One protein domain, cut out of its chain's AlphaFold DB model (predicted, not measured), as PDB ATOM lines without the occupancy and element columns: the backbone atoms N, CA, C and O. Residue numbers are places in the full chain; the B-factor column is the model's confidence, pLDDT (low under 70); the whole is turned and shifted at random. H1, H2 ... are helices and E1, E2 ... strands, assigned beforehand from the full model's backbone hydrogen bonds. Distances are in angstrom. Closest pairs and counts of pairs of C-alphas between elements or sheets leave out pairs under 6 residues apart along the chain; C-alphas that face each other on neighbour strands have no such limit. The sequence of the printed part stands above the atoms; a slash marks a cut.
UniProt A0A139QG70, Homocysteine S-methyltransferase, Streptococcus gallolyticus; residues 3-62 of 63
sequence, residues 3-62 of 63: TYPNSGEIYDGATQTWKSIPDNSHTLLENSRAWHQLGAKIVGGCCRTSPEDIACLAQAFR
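What this domain is: This is residues 3 to 62 of the 63 residues of the protein "Homocysteine S-methyltransferase" of Streptococcus gallolyticus (UniProt A0A139QG70). Two short helices, H1 and H2, sit together at one end of an elongated model, and a small two-strand hairpin, E1 and E2, makes the other end. The helices run the same way, and between them a long loop, residues 38 to 50, folds back from the end of H1 to the beginning of H2. The printed part has 60 residues, with two named strands and then two named helices along the chain in the order E1, E2, H1, H2; the sheet, in the order E1 - E2, is antiparallel. The class is mixed, helices and strands, with 26 residues, under half, in named elements. The whole is only just compact, close to loose, with a radius of gyration of the C-alphas of 12.4 A and spans of 39 by 23 by 19 A.

How they stand to each other: Start from Thr 3 and go on to E1, residues 10 to 12, whose antiparallel neighbour is E2, residues 17 to 19. They form a hairpin with a tight link of 4 residues, and their directions stand at 140 degrees. Look at C-alphas 11 and 18, which face each other at 4.6 A; N 12 and O 17, at 2.8 A, and N 19 and O 10, at 2.9 A, are within hydrogen-bond range. A short link of 8 residues leads to H1, residues 28 to 37, and a long link of 13 residues leads on to H2, residues 51 to 60. H1 and H2 touch, and their closest C-alphas are those of Leu 29 and Leu 57, 5.7 A apart. They run the same way at a steep tilt of 37 degrees, only just past shallow. E1 is apart from both helices, and E2 is apart from H2. In H1 and H2 every O i to N i+4 pair is within hydrogen-bond range.

Where its parts are: Find C-alpha 10 at (-13.735, -34.022, 52.044), where E1 begins; it runs 6.3 A to C-alpha 12. E2 covers 6.6 A from Thr 17 to Lys 19. Find C-alpha 28 at (-12.168, -25.684, 40.595); from there H1 runs 14.4 A to Gln 37. H2 runs 14.2 A from Pro 51 to C-alpha 60 at (-10.392, -20.494, 30.818).

The domain as a whole: The two C-alphas farthest apart are those of Ala 14 and Arg 62, at 40.5 A. The printed part, residues 3 to 62, has no cut, and its one long link is that from H1 to H2. The mean pLDDT of the printed part is 90.2; look for low confidence, under 70, at residues 21 to 25.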
ATOM      1  N   THR A   3      -0.899 -25.847  42.192       95.56
ATOM      2  CA  THR A   3      -2.137 -26.064  42.962       95.56
ATOM      3  C   THR A   3      -3.004 -27.128  42.298       95.56
ATOM      4  O   THR A   3      -3.256 -27.051  41.098       95.56
ATOM      5  N   TYR A   4      -3.470 -28.107  43.071       94.62
ATOM      6  CA  TYR A   4      -4.328 -29.192  42.589       94.62
ATOM      7  C   TYR A   4      -5.235 -29.683  43.732       94.62
ATOM      8  O   TYR A   4      -4.882 -30.620  44.443       94.62
ATOM      9  N   PRO A   5      -6.364 -29.006  44.000       92.12
ATOM     10  CA  PRO A   5      -7.276 -29.398  45.069       92.12
ATOM     11  C   PRO A   5      -8.134 -30.604  44.657       92.12
ATOM     12  O   PRO A   5      -8.204 -30.978  43.484       92.12
ATOM     13  N   ASN A   6      -8.840 -31.177  45.628       91.56
ATOM     14  CA  ASN A   6      -9.970 -32.064  45.345       91.56
ATOM     15  C   ASN A   6     -11.151 -31.252  44.776       91.56
ATOM     16  O   ASN A   6     -11.180 -30.029  44.912       91.56
ATOM     17  N   SER A   7     -12.154 -31.914  44.198       86.06
ATOM     18  CA  SER A   7     -13.361 -31.285  43.614       86.06
ATOM     19  C   SER A   7     -14.276 -30.538  44.599       86.06
ATOM     20  O   SER A   7     -15.254 -29.934  44.173       86.06
ATOM     21  N   GLY A   8     -13.967 -30.561  45.897       83.31
ATOM     22  CA  GLY A   8     -14.754 -29.924  46.960       83.31
ATOM     23  C   GLY A   8     -15.202 -30.913  48.034       83.31
ATOM     24  O   GLY A   8     -15.426 -30.519  49.176       83.31
ATOM     25  N   GLU A   9     -15.255 -32.214  47.726       85.94
ATOM     26  CA  GLU A   9     -15.513 -33.232  48.745       85.94
ATOM     27  C   GLU A   9     -14.342 -33.388  49.732       85.94
ATOM     28  O   GLU A   9     -13.160 -33.341  49.371       85.94
ATOM     29  N   ILE A  10     -14.691 -33.668  50.990       87.25
ATOM     30  CA  ILE A  10     -13.735 -34.022  52.044       87.25
ATOM     31  C   ILE A  10     -13.737 -35.533  52.222       87.25
ATOM     32  O   ILE A  10     -14.790 -36.162  52.351       87.25
ATOM     33  N   TYR A  11     -12.541 -36.107  52.260       90.56
ATOM     34  CA  TYR A  11     -12.368 -37.503  52.619       90.56
ATOM     35  C   TYR A  11     -12.446 -37.673  54.138       90.56
ATOM     36  O   TYR A  11     -11.664 -37.075  54.879       90.56
ATOM     37  N   ASP A  12     -13.379 -38.499  54.601       92.88
ATOM     38  CA  ASP A  12     -13.455 -38.944  55.988       92.88
ATOM     39  C   ASP A  12     -12.620 -40.217  56.154       92.88
ATOM     40  O   ASP A  12     -12.999 -41.297  55.696       92.88
ATOM     41  N   GLY A  13     -11.474 -40.090  56.825       94.19
ATOM     42  CA  GLY A  13     -10.575 -41.214  57.078       94.19
ATOM     43  C   GLY A  13     -11.112 -42.248  58.073       94.19
ATOM     44  O   GLY A  13     -10.649 -43.386  58.048       94.19
ATOM     45  N   ALA A  14     -12.082 -41.894  58.922       96.31
ATOM     46  CA  ALA A  14     -12.662 -42.816  59.898       96.31
ATOM     47  C   ALA A  14     -13.685 -43.751  59.247       96.31
ATOM     48  O   ALA A  14     -13.703 -44.947  59.531       96.31
ATOM     49  N   THR A  15     -14.522 -43.217  58.355       96.19
ATOM     50  CA  THR A  15     -15.510 -44.013  57.608       96.19
ATOM     51  C   THR A  15     -14.999 -44.487  56.253       96.19
ATOM     52  O   THR A  15     -15.667 -45.280  55.599       96.19
ATOM     53  N   GLN A  16     -13.829 -44.011  55.825       95.19
ATOM     54  CA  GLN A  16     -13.248 -44.239  54.500       95.19
ATOM     55  C   GLN A  16     -14.165 -43.805  53.343       95.19
ATOM     56  O   GLN A  16     -14.137 -44.390  52.259       95.19
ATOM     57  N   THR A  17     -14.976 -42.767  53.555       93.75
ATOM     58  CA  THR A  17     -15.947 -42.271  52.571       93.75
ATOM     59  C   THR A  17     -15.713 -40.806  52.219       93.75
ATOM     60  O   THR A  17     -15.049 -40.065  52.936       93.75
ATOM     61  N   TRP A  18     -16.278 -40.378  51.091       91.12
ATOM     62  CA  TRP A  18     -16.300 -38.974  50.687       91.12
ATOM     63  C   TRP A  18     -17.572 -38.300  51.190       91.12
ATOM     64  O   TRP A  18     -18.665 -38.858  51.065       91.12
ATOM     65  N   LYS A  19     -17.430 -37.094  51.733       87.94
ATOM     66  CA  LYS A  19     -18.540 -36.244  52.162       87.94
ATOM     67  C   LYS A  19     -18.583 -35.005  51.283       87.94
ATOM     68  O   LYS A  19     -17.612 -34.251  51.222       87.94
ATOM     69  N   SER A  20     -19.717 -34.787  50.626       77.19
ATOM     70  CA  SER A  20     -20.009 -33.499  50.004       77.19
ATOM     71  C   SER A  20     -20.197 -32.469  51.110       77.19
ATOM     72  O   SER A  20     -20.997 -32.680  52.026       77.19
ATOM     73  N   ILE A  21     -19.455 -31.367  51.051       69.06
ATOM     74  CA  ILE A  21     -19.747 -30.210  51.893       69.06
ATOM     75  C   ILE A  21     -20.874 -29.434  51.196       69.06
ATOM     76  O   ILE A  21     -20.847 -29.312  49.972       69.06
ATOM     77  N   PRO A  22     -21.861 -28.890  51.926       57.38
ATOM     78  CA  PRO A  22     -22.840 -27.971  51.340       57.38
ATOM     79  C   PRO A  22     -22.197 -26.718  50.725       57.38
ATOM     80  O   PRO A  22     -22.791 -26.095  49.851       57.38
ATOM     81  N   ASP A  23     -20.984 -26.368  51.158       57.56
ATOM     82  CA  ASP A  23     -20.233 -25.220  50.668       57.56
ATOM     83  C   ASP A  23     -19.305 -25.598  49.500       57.56
ATOM     84  O   ASP A  23     -18.083 -25.620  49.617       57.56
ATOM     85  N   ASN A  24     -19.911 -25.903  48.352       61.81
ATOM     86  CA  ASN A  24     -19.241 -25.886  47.047       61.81
ATOM     87  C   ASN A  24     -19.210 -24.446  46.487       61.81
ATOM     88  O   ASN A  24     -19.407 -24.251  45.288       61.81
ATOM     89  N   SER A  25     -19.032 -23.417  47.332       62.25
ATOM     90  CA  SER A  25     -19.149 -22.005  46.919       62.25
ATOM     91  C   SER A  25     -18.249 -21.622  45.751       62.25
ATOM     92  O   SER A  25     -18.556 -20.653  45.062       62.25
ATOM     93  N   HIS A  26     -17.168 -22.369  45.518       73.56
ATOM     94  CA  HIS A  26     -16.258 -22.132  44.411       73.56
ATOM     95  C   HIS A  26     -15.915 -23.433  43.688       73.56
ATOM     96  O   HIS A  26     -15.374 -24.379  44.265       73.56
ATOM     97  N   THR A  27     -16.170 -23.443  42.386       87.44
ATOM     98  CA  THR A  27     -15.690 -24.451  41.442       87.44
ATOM     99  C   THR A  27     -14.160 -24.492  41.400       87.44
ATOM    100  O   THR A  27     -13.463 -23.546  41.794       87.44
ATOM    101  N   LEU A  28     -13.607 -25.577  40.846       91.00
ATOM    102  CA  LEU A  28     -12.168 -25.684  40.595       91.00
ATOM    103  C   LEU A  28     -11.636 -24.486  39.789       91.00
ATOM    104  O   LEU A  28     -10.532 -24.000  40.048       91.00
ATOM    105  N   LEU A  29     -12.430 -23.989  38.836       92.88
ATOM    106  CA  LEU A  29     -12.071 -22.846  38.007       92.88
ATOM    107  C   LEU A  29     -12.003 -21.541  38.804       92.88
ATOM    108  O   LEU A  29     -11.017 -20.812  38.687       92.88
ATOM    109  N   GLU A  30     -13.014 -21.245  39.614       92.25
ATOM    110  CA  GLU A  30     -13.058 -20.011  40.409       92.25
ATOM    111  C   GLU A  30     -11.877 -19.935  41.379       92.25
ATOM    112  O   GLU A  30     -11.171 -18.923  41.425       92.25
ATOM    113  N   ASN A  31     -11.588 -21.042  42.064       92.06
ATOM    114  CA  ASN A  31     -10.418 -21.150  42.928       92.06
ATOM    115  C   ASN A  31      -9.107 -21.000  42.145       92.06
ATOM    116  O   ASN A  31      -8.221 -20.246  42.547       92.06
ATOM    117  N   SER A  32      -8.993 -21.656  40.987       94.19
ATOM    118  CA  SER A  32      -7.791 -21.570  40.150       94.19
ATOM    119  C   SER A  32      -7.525 -20.148  39.655       94.19
ATOM    120  O   SER A  32      -6.367 -19.731  39.621       94.19
ATOM    121  N   ARG A  33      -8.562 -19.369  39.316       94.50
ATOM    122  CA  ARG A  33      -8.406 -17.950  38.944       94.50
ATOM    123  C   ARG A  33      -7.867 -17.122  40.111       94.50
ATOM    124  O   ARG A  33      -6.924 -16.355  39.914       94.50
ATOM    125  N   ALA A  34      -8.406 -17.316  41.315       94.06
ATOM    126  CA  ALA A  34      -7.920 -16.640  42.517       94.06
ATOM    127  C   ALA A  34      -6.458 -17.010  42.824       94.06
ATOM    128  O   ALA A  34      -5.613 -16.138  43.027       94.06
ATOM    129  N   TRP A  35      -6.107 -18.296  42.780       95.25
ATOM    130  CA  TRP A  35      -4.732 -18.737  43.035       95.25
ATOM    131  C   TRP A  35      -3.753 -18.296  41.953       95.25
ATOM    132  O   TRP A  35      -2.600 -17.992  42.264       95.25
ATOM    133  N   HIS A  36      -4.192 -18.208  40.698       95.12
ATOM    134  CA  HIS A  36      -3.379 -17.653  39.623       95.12
ATOM    135  C   HIS A  36      -3.033 -16.179  39.886       95.12
ATOM    136  O   HIS A  36      -1.869 -15.795  39.750       95.12
ATOM    137  N   GLN A  37      -3.994 -15.370  40.352       95.75
ATOM    138  CA  GLN A  37      -3.743 -13.982  40.774       95.75
ATOM    139  C   GLN A  37      -2.757 -13.894  41.952       95.75
ATOM    140  O   GLN A  37      -1.981 -12.945  42.035       95.75
ATOM    141  N   LEU A  38      -2.725 -14.914  42.813       96.94
ATOM    142  CA  LEU A  38      -1.759 -15.052  43.910       96.94
ATOM    143  C   LEU A  38      -0.413 -15.676  43.480       96.94
ATOM    144  O   LEU A  38       0.456 -15.910  44.320       96.94
ATOM    145  N   GLY A  39      -0.210 -15.947  42.186       97.06
ATOM    146  CA  GLY A  39       1.067 -16.406  41.634       97.06
ATOM    147  C   GLY A  39       1.190 -17.915  41.396       97.06
ATOM    148  O   GLY A  39       2.295 -18.396  41.110       97.06
ATOM    149  N   ALA A  40       0.099 -18.684  41.473       97.00
ATOM    150  CA  ALA A  40       0.089 -20.056  40.963       97.00
ATOM    151  C   ALA A  40       0.413 -20.063  39.459       97.00
ATOM    152  O   ALA A  40      -0.094 -19.246  38.695       97.00
ATOM    153  N   LYS A  41       1.302 -20.970  39.036       95.69
ATOM    154  CA  LYS A  41       1.757 -21.088  37.635       95.69
ATOM    155  C   LYS A  41       1.309 -22.383  36.973       95.69
ATOM    156  O   LYS A  41       1.297 -22.471  35.755       95.69
ATOM    157  N   ILE A  42       0.974 -23.379  37.785       96.19
ATOM    158  CA  ILE A  42       0.455 -24.667  37.345       96.19
ATOM    159  C   ILE A  42      -0.779 -24.934  38.201       96.19
ATOM    160  O   ILE A  42      -0.687 -24.932  39.430       96.19
ATOM    161  N   VAL A  43      -1.917 -25.132  37.544       95.50
ATOM    162  CA  VAL A  43      -3.212 -25.402  38.171       95.50
ATOM    163  C   VAL A  43      -3.769 -26.710  37.611       95.50
ATOM    164  O   VAL A  43      -3.563 -27.017  36.436       95.50
ATOM    165  N   GLY A  44      -4.438 -27.497  38.442       95.06
ATOM    166  CA  GLY A  44      -5.017 -28.781  38.060       95.06
ATOM    167  C   GLY A  44      -5.978 -29.294  39.124       95.06
ATOM    168  O   GLY A  44      -6.415 -28.526  39.974       95.06
ATOM    169  N   GLY A  45      -6.282 -30.589  39.092       94.75
ATOM    170  CA  GLY A  45      -7.176 -31.261  40.035       94.75
ATOM    171  C   GLY A  45      -6.539 -32.508  40.649       94.75
ATOM    172  O   GLY A  45      -5.592 -33.064  40.088       94.75
ATOM    173  N   CYS A  46      -7.026 -32.919  41.820       93.75
ATOM    174  CA  CYS A  46      -6.578 -34.112  42.537       93.75
ATOM    175  C   CYS A  46      -7.694 -35.160  42.617       93.75
ATOM    176  O   CYS A  46      -8.182 -35.640  41.594       93.75
ATOM    177  N   CYS A  47      -8.097 -35.569  43.820       92.50
ATOM    178  CA  CYS A  47      -9.153 -36.548  43.969       92.50
ATOM    179  C   CYS A  47     -10.482 -35.961  43.503       92.50
ATOM    180  O   CYS A  47     -10.810 -34.816  43.815       92.50
ATOM    181  N   ARG A  48     -11.262 -36.807  42.822       91.44
ATOM    182  CA  ARG A  48     -12.670 -36.561  42.478       91.44
ATOM    183  C   ARG A  48     -12.915 -35.430  41.469       91.44
ATOM    184  O   ARG A  48     -14.044 -35.275  41.029       91.44
ATOM    185  N   THR A  49     -11.867 -34.751  41.003       93.19
ATOM    186  CA  THR A  49     -11.941 -33.916  39.799       93.19
ATOM    187  C   THR A  49     -12.083 -34.781  38.551       93.19
ATOM    188  O   THR A  49     -11.505 -35.873  38.485       93.19
ATOM    189  N   SER A  50     -12.808 -34.292  37.555       93.19
ATOM    190  CA  SER A  50     -13.114 -35.012  36.323       93.19
ATOM    191  C   SER A  50     -12.413 -34.403  35.095       93.19
ATOM    192  O   SER A  50     -11.862 -33.299  35.159       93.19
ATOM    193  N   PRO A  51     -12.403 -35.101  33.944       97.00
ATOM    194  CA  PRO A  51     -11.908 -34.533  32.689       97.00
ATOM    195  C   PRO A  51     -12.603 -33.223  32.294       97.00
ATOM    196  O   PRO A  51     -11.958 -32.335  31.736       97.00
ATOM    197  N   GLU A  52     -13.893 -33.081  32.601       95.75
ATOM    198  CA  GLU A  52     -14.678 -31.874  32.332       95.75
ATOM    199  C   GLU A  52     -14.155 -30.668  33.129       95.75
ATOM    200  O   GLU A  52     -14.029 -29.577  32.566       95.75
ATOM    201  N   ASP A  53     -13.762 -30.865  34.394       93.56
ATOM    202  CA  ASP A  53     -13.144 -29.813  35.214       93.56
ATOM    203  C   ASP A  53     -11.839 -29.309  34.581       93.56
ATOM    204  O   ASP A  53     -11.601 -28.103  34.467       93.56
ATOM    205  N   ILE A  54     -10.992 -30.235  34.120       96.06
ATOM    206  CA  ILE A  54      -9.708 -29.906  33.486       96.06
ATOM    207  C   ILE A  54      -9.918 -29.217  32.135       96.06
ATOM    208  O   ILE A  54      -9.195 -28.272  31.815       96.06
ATOM    209  N   ALA A  55     -10.911 -29.640  31.352       96.56
ATOM    210  CA  ALA A  55     -11.276 -28.968  30.107       96.56
ATOM    211  C   ALA A  55     -11.744 -27.525  30.363       96.56
ATOM    212  O   ALA A  55     -11.333 -26.613  29.643       96.56
ATOM    213  N   CYS A  56     -12.530 -27.306  31.422       94.94
ATOM    214  CA  CYS A  56     -12.971 -25.979  31.845       94.94
ATOM    215  C   CYS A  56     -11.784 -25.080  32.231       94.94
ATOM    216  O   CYS A  56     -11.685 -23.949  31.748       94.94
ATOM    217  N   LEU A  57     -10.831 -25.599  33.018       95.25
ATOM    218  CA  LEU A  57      -9.582 -24.894  33.330       95.25
ATOM    219  C   LEU A  57      -8.786 -24.553  32.066       95.25
ATOM    220  O   LEU A  57      -8.367 -23.412  31.885       95.25
ATOM    221  N   ALA A  58      -8.576 -25.533  31.186       96.06
ATOM    222  CA  ALA A  58      -7.788 -25.347  29.976       96.06
ATOM    223  C   ALA A  58      -8.403 -24.291  29.051       96.06
ATOM    224  O   ALA A  58      -7.667 -23.482  28.492       96.06
ATOM    225  N   GLN A  59      -9.730 -24.273  28.909       96.31
ATOM    226  CA  GLN A  59     -10.421 -23.244  28.137       96.31
ATOM    227  C   GLN A  59     -10.235 -21.860  28.773       96.31
ATOM    228  O   GLN A  59      -9.865 -20.912  28.088       96.31
ATOM    229  N   ALA A  60     -10.417 -21.757  30.087       94.56
ATOM    230  CA  ALA A  60     -10.392 -20.494  30.818       94.56
ATOM    231  C   ALA A  60      -9.022 -19.796  30.911       94.56
ATOM    232  O   ALA A  60      -8.989 -18.594  31.180       94.56
ATOM    233  N   PHE A  61      -7.921 -20.541  30.769       93.56
ATOM    234  CA  PHE A  61      -6.542 -20.029  30.837       93.56
ATOM    235  C   PHE A  61      -5.836 -19.959  29.472       93.56
ATOM    236  O   PHE A  61      -4.653 -19.625  29.415       93.56
ATOM    237  N   ARG A  62      -6.523 -20.311  28.377       89.75
ATOM    238  CA  ARG A  62      -6.018 -20.139  27.001       89.75
ATOM    239  C   ARG A  62      -6.376 -18.783  26.388       89.75
ATOM    240  O   ARG A  62      -5.779 -18.429  25.375       89.75
TER     241      ARG A  62